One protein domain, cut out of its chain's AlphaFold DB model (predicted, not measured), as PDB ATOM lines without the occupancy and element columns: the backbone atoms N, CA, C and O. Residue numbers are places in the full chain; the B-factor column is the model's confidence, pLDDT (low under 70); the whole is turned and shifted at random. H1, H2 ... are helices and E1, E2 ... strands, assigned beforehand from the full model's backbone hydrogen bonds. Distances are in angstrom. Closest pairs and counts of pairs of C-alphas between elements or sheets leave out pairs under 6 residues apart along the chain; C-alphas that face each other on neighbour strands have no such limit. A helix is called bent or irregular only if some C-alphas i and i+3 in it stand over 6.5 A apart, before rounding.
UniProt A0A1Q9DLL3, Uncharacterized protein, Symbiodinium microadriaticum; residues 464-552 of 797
ATOM      1  N   THR A 464     200.674 216.699 195.014       78.00
ATOM      2  CA  THR A 464     200.615 215.895 196.248       78.00
ATOM      3  C   THR A 464     199.480 216.328 197.174       78.00
ATOM      4  O   THR A 464     198.722 215.501 197.663       78.00
ATOM      5  N   CYS A 465     199.267 217.633 197.342       76.44
ATOM      6  CA  CYS A 465     198.192 218.145 198.191       76.44
ATOM      7  C   CYS A 465     196.797 217.778 197.643       76.44
ATOM      8  O   CYS A 465     195.907 217.404 198.401       76.44
ATOM      9  N   ARG A 466     196.625 217.774 196.312       76.38
ATOM     10  CA  ARG A 466     195.384 217.316 195.653       76.38
ATOM     11  C   ARG A 466     195.151 215.806 195.742       76.38
ATOM     12  O   ARG A 466     194.018 215.371 195.563       76.38
ATOM     13  N   ALA A 467     196.204 215.018 195.957       73.38
ATOM     14  CA  ALA A 467     196.101 213.568 196.092       73.38
ATOM     15  C   ALA A 467     195.621 213.153 197.491       73.38
ATOM     16  O   ALA A 467     194.865 212.186 197.605       73.38
ATOM     17  N   HIS A 468     196.024 213.904 198.524       72.50
ATOM     18  CA  HIS A 468     195.837 213.512 199.926       72.50
ATOM     19  C   HIS A 468     194.880 214.412 200.726       72.50
ATOM     20  O   HIS A 468     194.174 213.909 201.592       72.50
ATOM     21  N   HIS A 469     194.821 215.721 200.452       65.38
ATOM     22  CA  HIS A 469     194.196 216.695 201.368       65.38
ATOM     23  C   HIS A 469     193.062 217.523 200.750       65.38
ATOM     24  O   HIS A 469     192.312 218.185 201.466       65.38
ATOM     25  N   HIS A 470     192.900 217.500 199.427       75.44
ATOM     26  CA  HIS A 470     191.861 218.270 198.745       75.44
ATOM     27  C   HIS A 470     191.048 217.415 197.781       75.44
ATOM     28  O   HIS A 470     191.521 216.409 197.255       75.44
ATOM     29  N   TYR A 471     189.820 217.857 197.504       76.50
ATOM     30  CA  TYR A 471     188.958 217.177 196.552       76.50
ATOM     31  C   TYR A 471     189.611 217.126 195.163       76.50
ATOM     32  O   TYR A 471     189.974 218.136 194.561       76.50
ATOM     33  N   ASN A 472     189.759 215.910 194.647       81.12
ATOM     34  CA  ASN A 472     190.511 215.581 193.435       81.12
ATOM     35  C   ASN A 472     189.734 215.850 192.129       81.12
ATOM     36  O   ASN A 472     189.904 215.150 191.125       81.12
ATOM     37  N   TYR A 473     188.852 216.851 192.140       80.44
ATOM     38  CA  TYR A 473     188.014 217.231 191.012       80.44
ATOM     39  C   TYR A 473     187.832 218.751 190.924       80.44
ATOM     40  O   TYR A 473     187.838 219.464 191.921       80.44
ATOM     41  N   ARG A 474     187.611 219.268 189.720       81.44
ATOM     42  CA  ARG A 474     187.171 220.640 189.461       81.44
ATOM     43  C   ARG A 474     185.755 220.622 188.902       81.44
ATOM     44  O   ARG A 474     185.428 219.763 188.088       81.44
ATOM     45  N   LYS A 475     184.918 221.569 189.325       74.38
ATOM     46  CA  LYS A 475     183.660 221.857 188.632       74.38
ATOM     47  C   LYS A 475     183.927 222.919 187.572       74.38
ATOM     48  O   LYS A 475     184.481 223.962 187.902       74.38
ATOM     49  N   VAL A 476     183.562 222.638 186.328       72.62
ATOM     50  CA  VAL A 476     183.594 223.590 185.210       72.62
ATOM     51  C   VAL A 476     182.212 223.521 184.575       72.62
ATOM     52  O   VAL A 476     181.768 222.428 184.239       72.62
ATOM     53  N   GLU A 477     181.501 224.651 184.519       78.19
ATOM     54  CA  GLU A 477     180.149 224.734 183.930       78.19
ATOM     55  C   GLU A 477     179.152 223.716 184.526       78.19
ATOM     56  O   GLU A 477     178.385 223.060 183.830       78.19
ATOM     57  N   GLY A 478     179.207 223.515 185.847       72.62
ATOM     58  CA  GLY A 478     178.355 222.546 186.548       72.62
ATOM     59  C   GLY A 478     178.778 221.078 186.391       72.62
ATOM     60  O   GLY A 478     178.323 220.237 187.167       72.62
ATOM     61  N   GLN A 479     179.703 220.756 185.482       60.97
ATOM     62  CA  GLN A 479     180.228 219.403 185.291       60.97
ATOM     63  C   GLN A 479     181.466 219.138 186.153       60.97
ATOM     64  O   GLN A 479     182.331 219.997 186.329       60.97
ATOM     65  N   LYS A 480     181.553 217.926 186.712       72.38
ATOM     66  CA  LYS A 480     182.644 217.481 187.590       72.38
ATOM     67  C   LYS A 480     183.728 216.785 186.760       72.38
ATOM     68  O   LYS A 480     183.481 215.722 186.202       72.38
ATOM     69  N   TYR A 481     184.932 217.347 186.730       70.81
ATOM     70  CA  TYR A 481     186.103 216.775 186.058       70.81
ATOM     71  C   TYR A 481     187.166 216.412 187.081       70.81
ATOM     72  O   TYR A 481     187.559 217.258 187.881       70.81
ATOM     73  N   HIS A 482     187.677 215.189 187.055       77.62
ATOM     74  CA  HIS A 482     188.782 214.815 187.930       77.62
ATOM     75  C   HIS A 482     190.070 215.549 187.540       77.62
ATOM     76  O   HIS A 482     190.356 215.750 186.362       77.62
ATOM     77  N   SER A 483     190.819 216.003 188.541       78.88
ATOM     78  CA  SER A 483     192.059 216.766 188.353       78.88
ATOM     79  C   SER A 483     193.325 215.924 188.519       78.88
ATOM     80  O   SER A 483     194.420 216.482 188.473       78.88
ATOM     81  N   LEU A 484     193.165 214.630 188.795       75.38
ATOM     82  CA  LEU A 484     194.224 213.645 188.996       75.38
ATOM     83  C   LEU A 484     193.845 212.344 188.282       75.38
ATOM     84  O   LEU A 484     192.664 212.094 188.029       75.38
ATOM     85  N   ASP A 485     194.846 211.523 187.995       69.25
ATOM     86  CA  ASP A 485     194.656 210.161 187.497       69.25
ATOM     87  C   ASP A 485     194.338 209.204 188.663       69.25
ATOM     88  O   ASP A 485     194.706 209.465 189.811       69.25
ATOM     89  N   LEU A 486     193.653 208.081 188.403       68.12
ATOM     90  CA  LEU A 486     193.226 207.140 189.455       68.12
ATOM     91  C   LEU A 486     194.404 206.499 190.214       68.12
ATOM     92  O   LEU A 486     194.270 206.126 191.380       68.12
ATOM     93  N   ASP A 487     195.552 206.333 189.563       72.31
ATOM     94  CA  ASP A 487     196.782 205.826 190.178       72.31
ATOM     95  C   ASP A 487     197.396 206.812 191.183       72.31
ATOM     96  O   ASP A 487     198.049 206.386 192.131       72.31
ATOM     97  N   GLN A 488     197.125 208.106 191.015       77.62
ATOM     98  CA  GLN A 488     197.568 209.188 191.895       77.62
ATOM     99  C   GLN A 488     196.545 209.516 192.988       77.62
ATOM    100  O   GLN A 488     196.841 210.283 193.900       77.62
ATOM    101  N   MET A 489     195.329 208.977 192.889       80.25
ATOM    102  CA  MET A 489     194.275 209.163 193.880       80.25
ATOM    103  C   MET A 489     194.380 208.100 194.971       80.25
ATOM    104  O   MET A 489     193.975 206.950 194.780       80.25
ATOM    105  N   GLU A 490     194.852 208.499 196.149       85.75
ATOM    106  CA  GLU A 490     194.697 207.676 197.349       85.75
ATOM    107  C   GLU A 490     193.248 207.716 197.856       85.75
ATOM    108  O   GLU A 490     192.701 206.692 198.271       85.75
ATOM    109  N   TYR A 491     192.597 208.875 197.729       88.12
ATOM    110  CA  TYR A 491     191.212 209.111 198.126       88.12
ATOM    111  C   TYR A 491     190.367 209.535 196.926       88.12
ATOM    112  O   TYR A 491     190.829 210.267 196.054       88.12
ATOM    113  N   ILE A 492     189.109 209.098 196.890       87.31
ATOM    114  CA  ILE A 492     188.101 209.486 195.904       87.31
ATOM    115  C   ILE A 492     187.084 210.380 196.592       87.31
ATOM    116  O   ILE A 492     186.250 209.914 197.370       87.31
ATOM    117  N   PHE A 493     187.154 211.672 196.286       89.00
ATOM    118  CA  PHE A 493     186.272 212.678 196.862       89.00
ATOM    119  C   PHE A 493     184.942 212.746 196.111       89.00
ATOM    120  O   PHE A 493     184.866 213.084 194.921       89.00
ATOM    121  N   VAL A 494     183.859 212.437 196.822       85.56
ATOM    122  CA  VAL A 494     182.487 212.532 196.309       85.56
ATOM    123  C   VAL A 494     182.041 213.986 196.328       85.56
ATOM    124  O   VAL A 494     181.508 214.476 195.326       85.56
ATOM    125  N   ASN A 495     182.348 214.683 197.421       86.62
ATOM    126  CA  ASN A 495     182.154 216.115 197.602       86.62
ATOM    127  C   ASN A 495     183.392 216.739 198.291       86.62
ATOM    128  O   ASN A 495     184.428 216.087 198.415       86.62
ATOM    129  N   SER A 496     183.322 218.011 198.696       80.38
ATOM    130  CA  SER A 496     184.452 218.716 199.321       80.38
ATOM    131  C   SER A 496     184.750 218.283 200.758       80.38
ATOM    132  O   SER A 496     185.810 218.622 201.264       80.38
ATOM    133  N   LYS A 497     183.817 217.582 201.409       82.88
ATOM    134  CA  LYS A 497     183.905 217.147 202.809       82.88
ATOM    135  C   LYS A 497     184.085 215.634 202.947       82.88
ATOM    136  O   LYS A 497     184.582 215.174 203.963       82.88
ATOM    137  N   VAL A 498     183.694 214.869 201.927       84.25
ATOM    138  CA  VAL A 498     183.630 213.408 201.980       84.25
ATOM    139  C   VAL A 498     184.443 212.800 200.851       84.25
ATOM    140  O   VAL A 498     184.156 212.986 199.659       84.25
ATOM    141  N   GLY A 499     185.448 212.028 201.248       90.00
ATOM    142  CA  GLY A 499     186.245 211.189 200.373       90.00
ATOM    143  C   GLY A 499     186.424 209.801 200.964       90.00
ATOM    144  O   GLY A 499     186.434 209.621 202.176       90.00
ATOM    145  N   PHE A 500     186.558 208.812 200.089       92.06
ATOM    146  CA  PHE A 500     186.787 207.424 200.478       92.06
ATOM    147  C   PHE A 500     188.163 206.998 200.003       92.06
ATOM    148  O   PHE A 500     188.502 207.229 198.841       92.06
ATOM    149  N   SER A 501     188.951 206.355 200.864       91.44
ATOM    150  CA  SER A 501     190.224 205.803 200.409       91.44
ATOM    151  C   SER A 501     189.974 204.712 199.366       91.44
ATOM    152  O   SER A 501     189.003 203.950 199.422       91.44
ATOM    153  N   ARG A 502     190.860 204.614 198.381       83.56
ATOM    154  CA  ARG A 502     190.776 203.594 197.338       83.56
ATOM    155  C   ARG A 502     190.844 202.187 197.934       83.56
ATOM    156  O   ARG A 502     190.107 201.310 197.492       83.56
ATOM    157  N   GLN A 503     191.679 201.990 198.958       83.50
ATOM    158  CA  GLN A 503     191.759 200.728 199.697       83.50
ATOM    159  C   GLN A 503     190.424 200.381 200.367       83.50
ATOM    160  O   GLN A 503     189.972 199.243 200.254       83.50
ATOM    161  N   PHE A 504     189.760 201.362 200.993       86.12
ATOM    162  CA  PHE A 504     188.438 201.178 201.592       86.12
ATOM    163  C   PHE A 504     187.410 200.734 200.550       86.12
ATOM    164  O   PHE A 504     186.683 199.763 200.775       86.12
ATOM    165  N   LEU A 505     187.378 201.408 199.394       85.06
ATOM    166  CA  LEU A 505     186.466 201.077 198.300       85.06
ATOM    167  C   LEU A 505     186.759 199.693 197.716       85.06
ATOM    168  O   LEU A 505     185.822 198.937 197.483       85.06
ATOM    169  N   ASP A 506     188.026 199.324 197.512       76.62
ATOM    170  CA  ASP A 506     188.406 197.984 197.047       76.62
ATOM    171  C   ASP A 506     187.999 196.890 198.048       76.62
ATOM    172  O   ASP A 506     187.405 195.881 197.651       76.62
ATOM    173  N   TYR A 507     188.267 197.101 199.339       79.31
ATOM    174  CA  TYR A 507     187.923 196.166 200.411       79.31
ATOM    175  C   TYR A 507     186.405 195.991 200.558       79.31
ATOM    176  O   TYR A 507     185.907 194.864 200.539       79.31
ATOM    177  N   HIS A 508     185.642 197.086 200.617       73.44
ATOM    178  CA  HIS A 508     184.187 197.013 200.766       73.44
ATOM    179  C   HIS A 508     183.491 196.463 199.519       73.44
ATOM    180  O   HIS A 508     182.495 195.750 199.644       73.44
ATOM    181  N   ASN A 509     184.037 196.692 198.321       69.69
ATOM    182  CA  ASN A 509     183.542 196.036 197.109       69.69
ATOM    183  C   ASN A 509     183.746 194.509 197.176       69.69
ATOM    184  O   ASN A 509     182.891 193.741 196.737       69.69
ATOM    185  N   ALA A 510     184.849 194.052 197.781       63.91
ATOM    186  CA  ALA A 510     185.091 192.632 198.032       63.91
ATOM    187  C   ALA A 510     184.195 192.051 199.150       63.91
ATOM    188  O   ALA A 510     183.825 190.878 199.068       63.91
ATOM    189  N   LEU A 511     183.815 192.845 200.161       61.22
ATOM    190  CA  LEU A 511     182.915 192.431 201.250       61.22
ATOM    191  C   LEU A 511     181.441 192.380 200.849       61.22
ATOM    192  O   LEU A 511     180.780 191.381 201.123       61.22
ATOM    193  N   GLN A 512     180.922 193.403 200.159       58.72
ATOM    194  CA  GLN A 512     179.546 193.396 199.634       58.72
ATOM    195  C   GLN A 512     179.297 192.187 198.725       58.72
ATOM    196  O   GLN A 512     178.176 191.698 198.585       58.72
ATOM    197  N   PHE A 513     180.370 191.652 198.148       49.28
ATOM    198  CA  PHE A 513     180.339 190.461 197.330       49.28
ATOM    199  C   PHE A 513     180.183 189.134 198.112       49.28
ATOM    200  O   PHE A 513     179.742 188.139 197.527       49.28
ATOM    201  N   ARG A 514     180.471 189.089 199.423       47.09
ATOM    202  CA  ARG A 514     180.436 187.853 200.234       47.09
ATOM    203  C   ARG A 514     179.039 187.383 200.689       47.09
ATOM    204  O   ARG A 514     178.944 186.315 201.279       47.09
ATOM    205  N   GLY A 515     177.953 188.035 200.265       45.19
ATOM    206  CA  GLY A 515     176.589 187.481 200.326       45.19
ATOM    207  C   GLY A 515     175.597 188.296 201.160       45.19
ATOM    208  O   GLY A 515     175.968 189.164 201.940       45.19
ATOM    209  N   GLY A 516     174.300 188.028 200.976       45.19
ATOM    210  CA  GLY A 516     173.218 188.803 201.604       45.19
ATOM    211  C   GLY A 516     173.209 188.764 203.138       45.19
ATOM    212  O   GLY A 516     172.794 189.735 203.759       45.19
ATOM    213  N   LEU A 517     173.733 187.693 203.749       47.44
ATOM    214  CA  LEU A 517     173.875 187.587 205.207       47.44
ATOM    215  C   LEU A 517     174.900 188.587 205.759       47.44
ATOM    216  O   LEU A 517     174.608 189.259 206.741       47.44
ATOM    217  N   SER A 518     176.047 188.769 205.091       57.03
ATOM    218  CA  SER A 518     177.013 189.797 205.490       57.03
ATOM    219  C   SER A 518     176.494 191.198 205.191       57.03
ATOM    220  O   SER A 518     176.771 192.108 205.952       57.03
ATOM    221  N   HIS A 519     175.703 191.389 204.129       58.25
ATOM    222  CA  HIS A 519     175.093 192.693 203.862       58.25
ATOM    223  C   HIS A 519     174.098 193.101 204.953       58.25
ATOM    224  O   HIS A 519     174.171 194.226 205.425       58.25
ATOM    225  N   ASN A 520     173.229 192.189 205.397       61.31
ATOM    226  CA  ASN A 520     172.269 192.476 206.464       61.31
ATOM    227  C   ASN A 520     172.950 192.630 207.830       61.31
ATOM    228  O   ASN A 520     172.572 193.520 208.578       61.31
ATOM    229  N   ALA A 521     173.975 191.825 208.132       61.12
ATOM    230  CA  ALA A 521     174.757 191.973 209.359       61.12
ATOM    231  C   ALA A 521     175.561 193.286 209.379       61.12
ATOM    232  O   ALA A 521     175.593 193.963 210.397       61.12
ATOM    233  N   ILE A 522     176.151 193.685 208.244       63.59
ATOM    234  CA  ILE A 522     176.834 194.978 208.100       63.59
ATOM    235  C   ILE A 522     175.828 196.124 208.204       63.59
ATOM    236  O   ILE A 522     176.083 197.056 208.944       63.59
ATOM    237  N   MET A 523     174.680 196.045 207.524       64.06
ATOM    238  CA  MET A 523     173.609 197.048 207.612       64.06
ATOM    239  C   MET A 523     173.071 197.197 209.038       64.06
ATOM    240  O   MET A 523     172.792 198.310 209.468       64.06
ATOM    241  N   PHE A 524     172.920 196.083 209.757       68.50
ATOM    242  CA  PHE A 524     172.480 196.065 211.148       68.50
ATOM    243  C   PHE A 524     173.541 196.674 212.070       68.50
ATOM    244  O   PHE A 524     173.250 197.629 212.779       68.50
ATOM    245  N   ALA A 525     174.792 196.209 211.988       68.56
ATOM    246  CA  ALA A 525     175.897 196.764 212.767       68.56
ATOM    247  C   ALA A 525     176.133 198.254 212.457       68.56
ATOM    248  O   ALA A 525     176.399 199.042 213.356       68.56
ATOM    249  N   GLN A 526     175.992 198.664 211.195       68.81
ATOM    250  CA  GLN A 526     176.070 200.065 210.798       68.81
ATOM    251  C   GLN A 526     174.919 200.866 211.405       68.81
ATOM    252  O   GLN A 526     175.172 201.867 212.066       68.81
ATOM    253  N   GLY A 527     173.676 200.420 211.216       66.62
ATOM    254  CA  GLY A 527     172.483 201.144 211.651       66.62
ATOM    255  C   GLY A 527     172.306 201.265 213.166       66.62
ATOM    256  O   GLY A 527     171.702 202.241 213.593       66.62
ATOM    257  N   GLU A 528     172.811 200.309 213.952       65.31
ATOM    258  CA  GLU A 528     172.622 200.277 215.413       65.31
ATOM    259  C   GLU A 528     173.846 200.765 216.207       65.31
ATOM    260  O   GLU A 528     173.685 201.273 217.311       65.31
ATOM    261  N   ILE A 529     175.071 200.598 215.685       63.84
ATOM    262  CA  ILE A 529     176.307 200.828 216.465       63.84
ATOM    263  C   ILE A 529     177.099 202.035 215.954       63.84
ATOM    264  O   ILE A 529     177.733 202.731 216.742       63.84
ATOM    265  N   ILE A 530     177.119 202.264 214.638       70.62
ATOM    266  CA  ILE A 530     178.052 203.225 214.025       70.62
ATOM    267  C   ILE A 530     177.420 204.606 213.845       70.62
ATOM    268  O   ILE A 530     178.126 205.608 213.932       70.62
ATOM    269  N   TRP A 531     176.115 204.670 213.576       74.12
ATOM    270  CA  TRP A 531     175.438 205.921 213.242       74.12
ATOM    271  C   TRP A 531     174.500 206.350 214.360       74.12
ATOM    272  O   TRP A 531     173.712 205.553 214.857       74.12
ATOM    273  N   GLU A 532     174.551 207.632 214.713       78.19
ATOM    274  CA  GLU A 532     173.676 208.212 215.739       78.19
ATOM    275  C   GLU A 532     172.204 208.205 215.306       78.19
ATOM    276  O   GLU A 532     171.300 208.143 216.139       78.19
ATOM    277  N   ASP A 533     171.955 208.258 213.992       82.75
ATOM    278  CA  ASP A 533     170.619 208.252 213.412       82.75
ATOM    279  C   ASP A 533     170.568 207.599 212.012       82.75
ATOM    280  O   ASP A 533     171.575 207.396 211.318       82.75
ATOM    281  N   ARG A 534     169.345 207.272 211.571       75.19
ATOM    282  CA  ARG A 534     169.090 206.635 210.267       75.19
ATOM    283  C   ARG A 534     169.435 207.527 209.071       75.19
ATOM    284  O   ARG A 534     169.732 206.993 208.001       75.19
ATOM    285  N   ASP A 535     169.421 208.845 209.225       82.06
ATOM    286  CA  ASP A 535     169.710 209.789 208.145       82.06
ATOM    287  C   ASP A 535     171.217 209.913 207.899       82.06
ATOM    288  O   ASP A 535     171.652 210.040 206.753       82.06
ATOM    289  N   GLN A 536     172.051 209.831 208.939       79.38
ATOM    290  CA  GLN A 536     173.505 209.676 208.819       79.38
ATOM    291  C   GLN A 536     173.848 208.393 208.066       79.38
ATOM    292  O   GLN A 536     174.604 208.435 207.092       79.38
ATOM    293  N   HIS A 537     173.208 207.280 208.431       80.00
ATOM    294  CA  HIS A 537     173.388 206.011 207.736       80.00
ATOM    295  C   HIS A 537     172.986 206.096 206.251       80.00
ATOM    296  O   HIS A 537     173.736 205.670 205.368       80.00
ATOM    297  N   ALA A 538     171.828 206.696 205.951       79.88
ATOM    298  CA  ALA A 538     171.346 206.876 204.582       79.88
ATOM    299  C   ALA A 538     172.263 207.792 203.751       79.88
ATOM    300  O   ALA A 538     172.580 207.472 202.599       79.88
ATOM    301  N   ARG A 539     172.733 208.904 204.337       84.25
ATOM    302  CA  ARG A 539     173.702 209.816 203.707       84.25
ATOM    303  C   ARG A 539     175.008 209.101 203.392       84.25
ATOM    304  O   ARG A 539     175.444 209.146 202.242       84.25
ATOM    305  N   TRP A 540     175.571 208.377 204.360       85.62
ATOM    306  CA  TRP A 540     176.795 207.608 204.157       85.62
ATOM    307  C   TRP A 540     176.637 206.585 203.030       85.62
ATOM    308  O   TRP A 540     177.490 206.503 202.150       85.62
ATOM    309  N   HIS A 541     175.520 205.853 202.985       80.25
ATOM    310  CA  HIS A 541     175.248 204.894 201.914       80.25
ATOM    311  C   HIS A 541     175.183 205.542 200.533       80.25
ATOM    312  O   HIS A 541     175.731 204.997 199.572       80.25
ATOM    313  N   MET A 542     174.521 206.692 200.426       83.12
ATOM    314  CA  MET A 542     174.434 207.444 199.179       83.12
ATOM    315  C   MET A 542     175.816 207.941 198.737       83.12
ATOM    316  O   MET A 542     176.190 207.796 197.572       83.12
ATOM    317  N   GLU A 543     176.603 208.494 199.658       88.81
ATOM    318  CA  GLU A 543     177.955 208.974 199.376       88.81
ATOM    319  C   GLU A 543     178.902 207.827 199.017       88.81
ATOM    320  O   GLU A 543     179.617 207.921 198.020       88.81
ATOM    321  N   TYR A 544     178.846 206.709 199.738       86.12
ATOM    322  CA  TYR A 544     179.596 205.497 199.424       86.12
ATOM    323  C   TYR A 544     179.207 204.928 198.055       86.12
ATOM    324  O   TYR A 544     180.086 204.584 197.266       86.12
ATOM    325  N   ALA A 545     177.912 204.868 197.724       77.19
ATOM    326  CA  ALA A 545     177.443 204.425 196.410       77.19
ATOM    327  C   ALA A 545     177.954 205.342 195.287       77.19
ATOM    328  O   ALA A 545     178.402 204.857 194.246       77.19
ATOM    329  N   ASN A 546     177.966 206.656 195.514       80.38
ATOM    330  CA  ASN A 546     178.544 207.620 194.581       80.38
ATOM    331  C   ASN A 546     180.064 207.446 194.447       80.38
ATOM    332  O   ASN A 546     180.585 207.481 193.335       80.38
ATOM    333  N   ALA A 547     180.785 207.216 195.547       83.50
ATOM    334  CA  ALA A 547     182.223 206.943 195.530       83.50
ATOM    335  C   ALA A 547     182.550 205.657 194.769       83.50
ATOM    336  O   ALA A 547     183.449 205.643 193.935       83.50
ATOM    337  N   GLN A 548     181.781 204.596 195.015       78.12
ATOM    338  CA  GLN A 548     181.821 203.336 194.278       78.12
ATOM    339  C   GLN A 548     181.585 203.563 192.788       78.12
ATOM    340  O   GLN A 548     182.351 203.055 191.973       78.12
ATOM    341  N   LEU A 549     180.571 204.349 192.424       73.44
ATOM    342  CA  LEU A 549     180.292 204.687 191.034       73.44
ATOM    343  C   LEU A 549     181.470 205.435 190.404       73.44
ATOM    344  O   LEU A 549     181.963 204.995 189.371       73.44
ATOM    345  N   TYR A 550     181.978 206.499 191.036       75.00
ATOM    346  CA  TYR A 550     183.153 207.230 190.546       75.00
ATOM    347  C   TYR A 550     184.361 206.309 190.396       75.00
ATOM    348  O   TYR A 550     185.018 206.297 189.359       75.00
ATOM    349  N   TYR A 551     184.613 205.467 191.393       77.81
ATOM    350  CA  TYR A 551     185.713 204.520 191.366       77.81
ATOM    351  C   TYR A 551     185.581 203.491 190.244       77.81
ATOM    352  O   TYR A 551     186.561 203.159 189.581       77.81
ATOM    353  N   GLN A 552     184.372 202.990 190.000       65.94
ATOM    354  CA  GLN A 552     184.093 202.071 188.904       65.94
ATOM    355  C   GLN A 552     184.175 202.761 187.542       65.94
ATOM    356  O   GLN A 552     184.628 202.130 186.587       65.94
TER     357      GLN A 552
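What this domain is: This is residues 464 to 552 of the 797 residues of an uncharacterized protein of Symbiodinium microadriaticum (UniProt A0A1Q9DLL3). Three helices, H2, H3 and H4, make a loose triangle, meeting near their ends, and the small hairpin of E3 and E4 packs at the corner where the last turns of H4 come back to the first turns of H2. Beyond that hairpin, at the end of the long axis away from H3, lie a second small hairpin, E1 and E2, and the short helix H1. The printed part has 89 residues, with four named helices and four named strands in the order H1 E1 E2 E3 E4 H2 H3 H4, the strands forming two antiparallel sheets of two strands each; the class is mixed, helices and strands. The whole is elongated, with spans of 40 by 25 by 21 A, and only just compact, close to loose, with a radius of gyration of the C-alphas of 14.5 A.

Where its parts are: H1 is residues 464 to 468, beginning at C-alpha 464 at (200.615, 215.895, 196.248). E1 is residues 473 to 476 and E2 residues 479 to 482. E3 is residues 491 to 493 and E4 residues 499 to 501. H2, residues 502 to 512, is 15.3 A long. H3, residues 516 to 530, is 19.6 A long and begins at C-alpha 516 at (173.218, 188.803, 201.604); it is neither bent nor irregular, but only just: C-alphas 527 and 530 are 6.4 A apart. H4, residues 534 to 552, is 26.5 A long and ends at C-alpha 552 at (184.093, 202.071, 188.904).

How they stand to each other: The closest C-alphas of H1 and E3, those of His 468 and Tyr 491, are 6.6 A apart. E1 and E2 are an antiparallel hairpin at 148 degrees, with N 474 and O 481 within hydrogen-bond range at 2.7 A. E3 and E4 are an antiparallel hairpin at 159 degrees, with N 492 and O 500 at 2.8 A. The closest C-alphas of E3 and H4, those of Ile 492 and Ala 547, are 6.4 A apart. H2 touches H4, and H4 does so with its residues 547 to 551 alone; the closest C-alphas of the two, those of Leu 505 and Gln 548, are 6.5 A apart, and their lines stand at 71 degrees, only just about perpendicular. H2 and H3 only just touch, with 3 pairs of C-alphas within 8 A, and only at the corner by their link; Gln 512 and His 519 have the closest C-alphas, 6.2 A apart. H3 and H4 only just touch, also with 3 pairs, at a steep tilt of 52 degrees, opposite ways; their closest C-alphas, of Gly 527 and His 537, are 6.3 A apart. E1 and H4 are apart. In H1, H2, H3 and H4 every O i to N i+4 pair is within hydrogen-bond range.

The domain as a whole: The two C-alphas farthest apart, those of Glu 477 and Leu 517, are 43.3 A apart. Residues 513 to 518, of which 516 to 518 belong to H3, stand free. The printed part has no cut and no long link. The mean pLDDT of the printed part is 74.4; residues 509 to 529 are among those under 70.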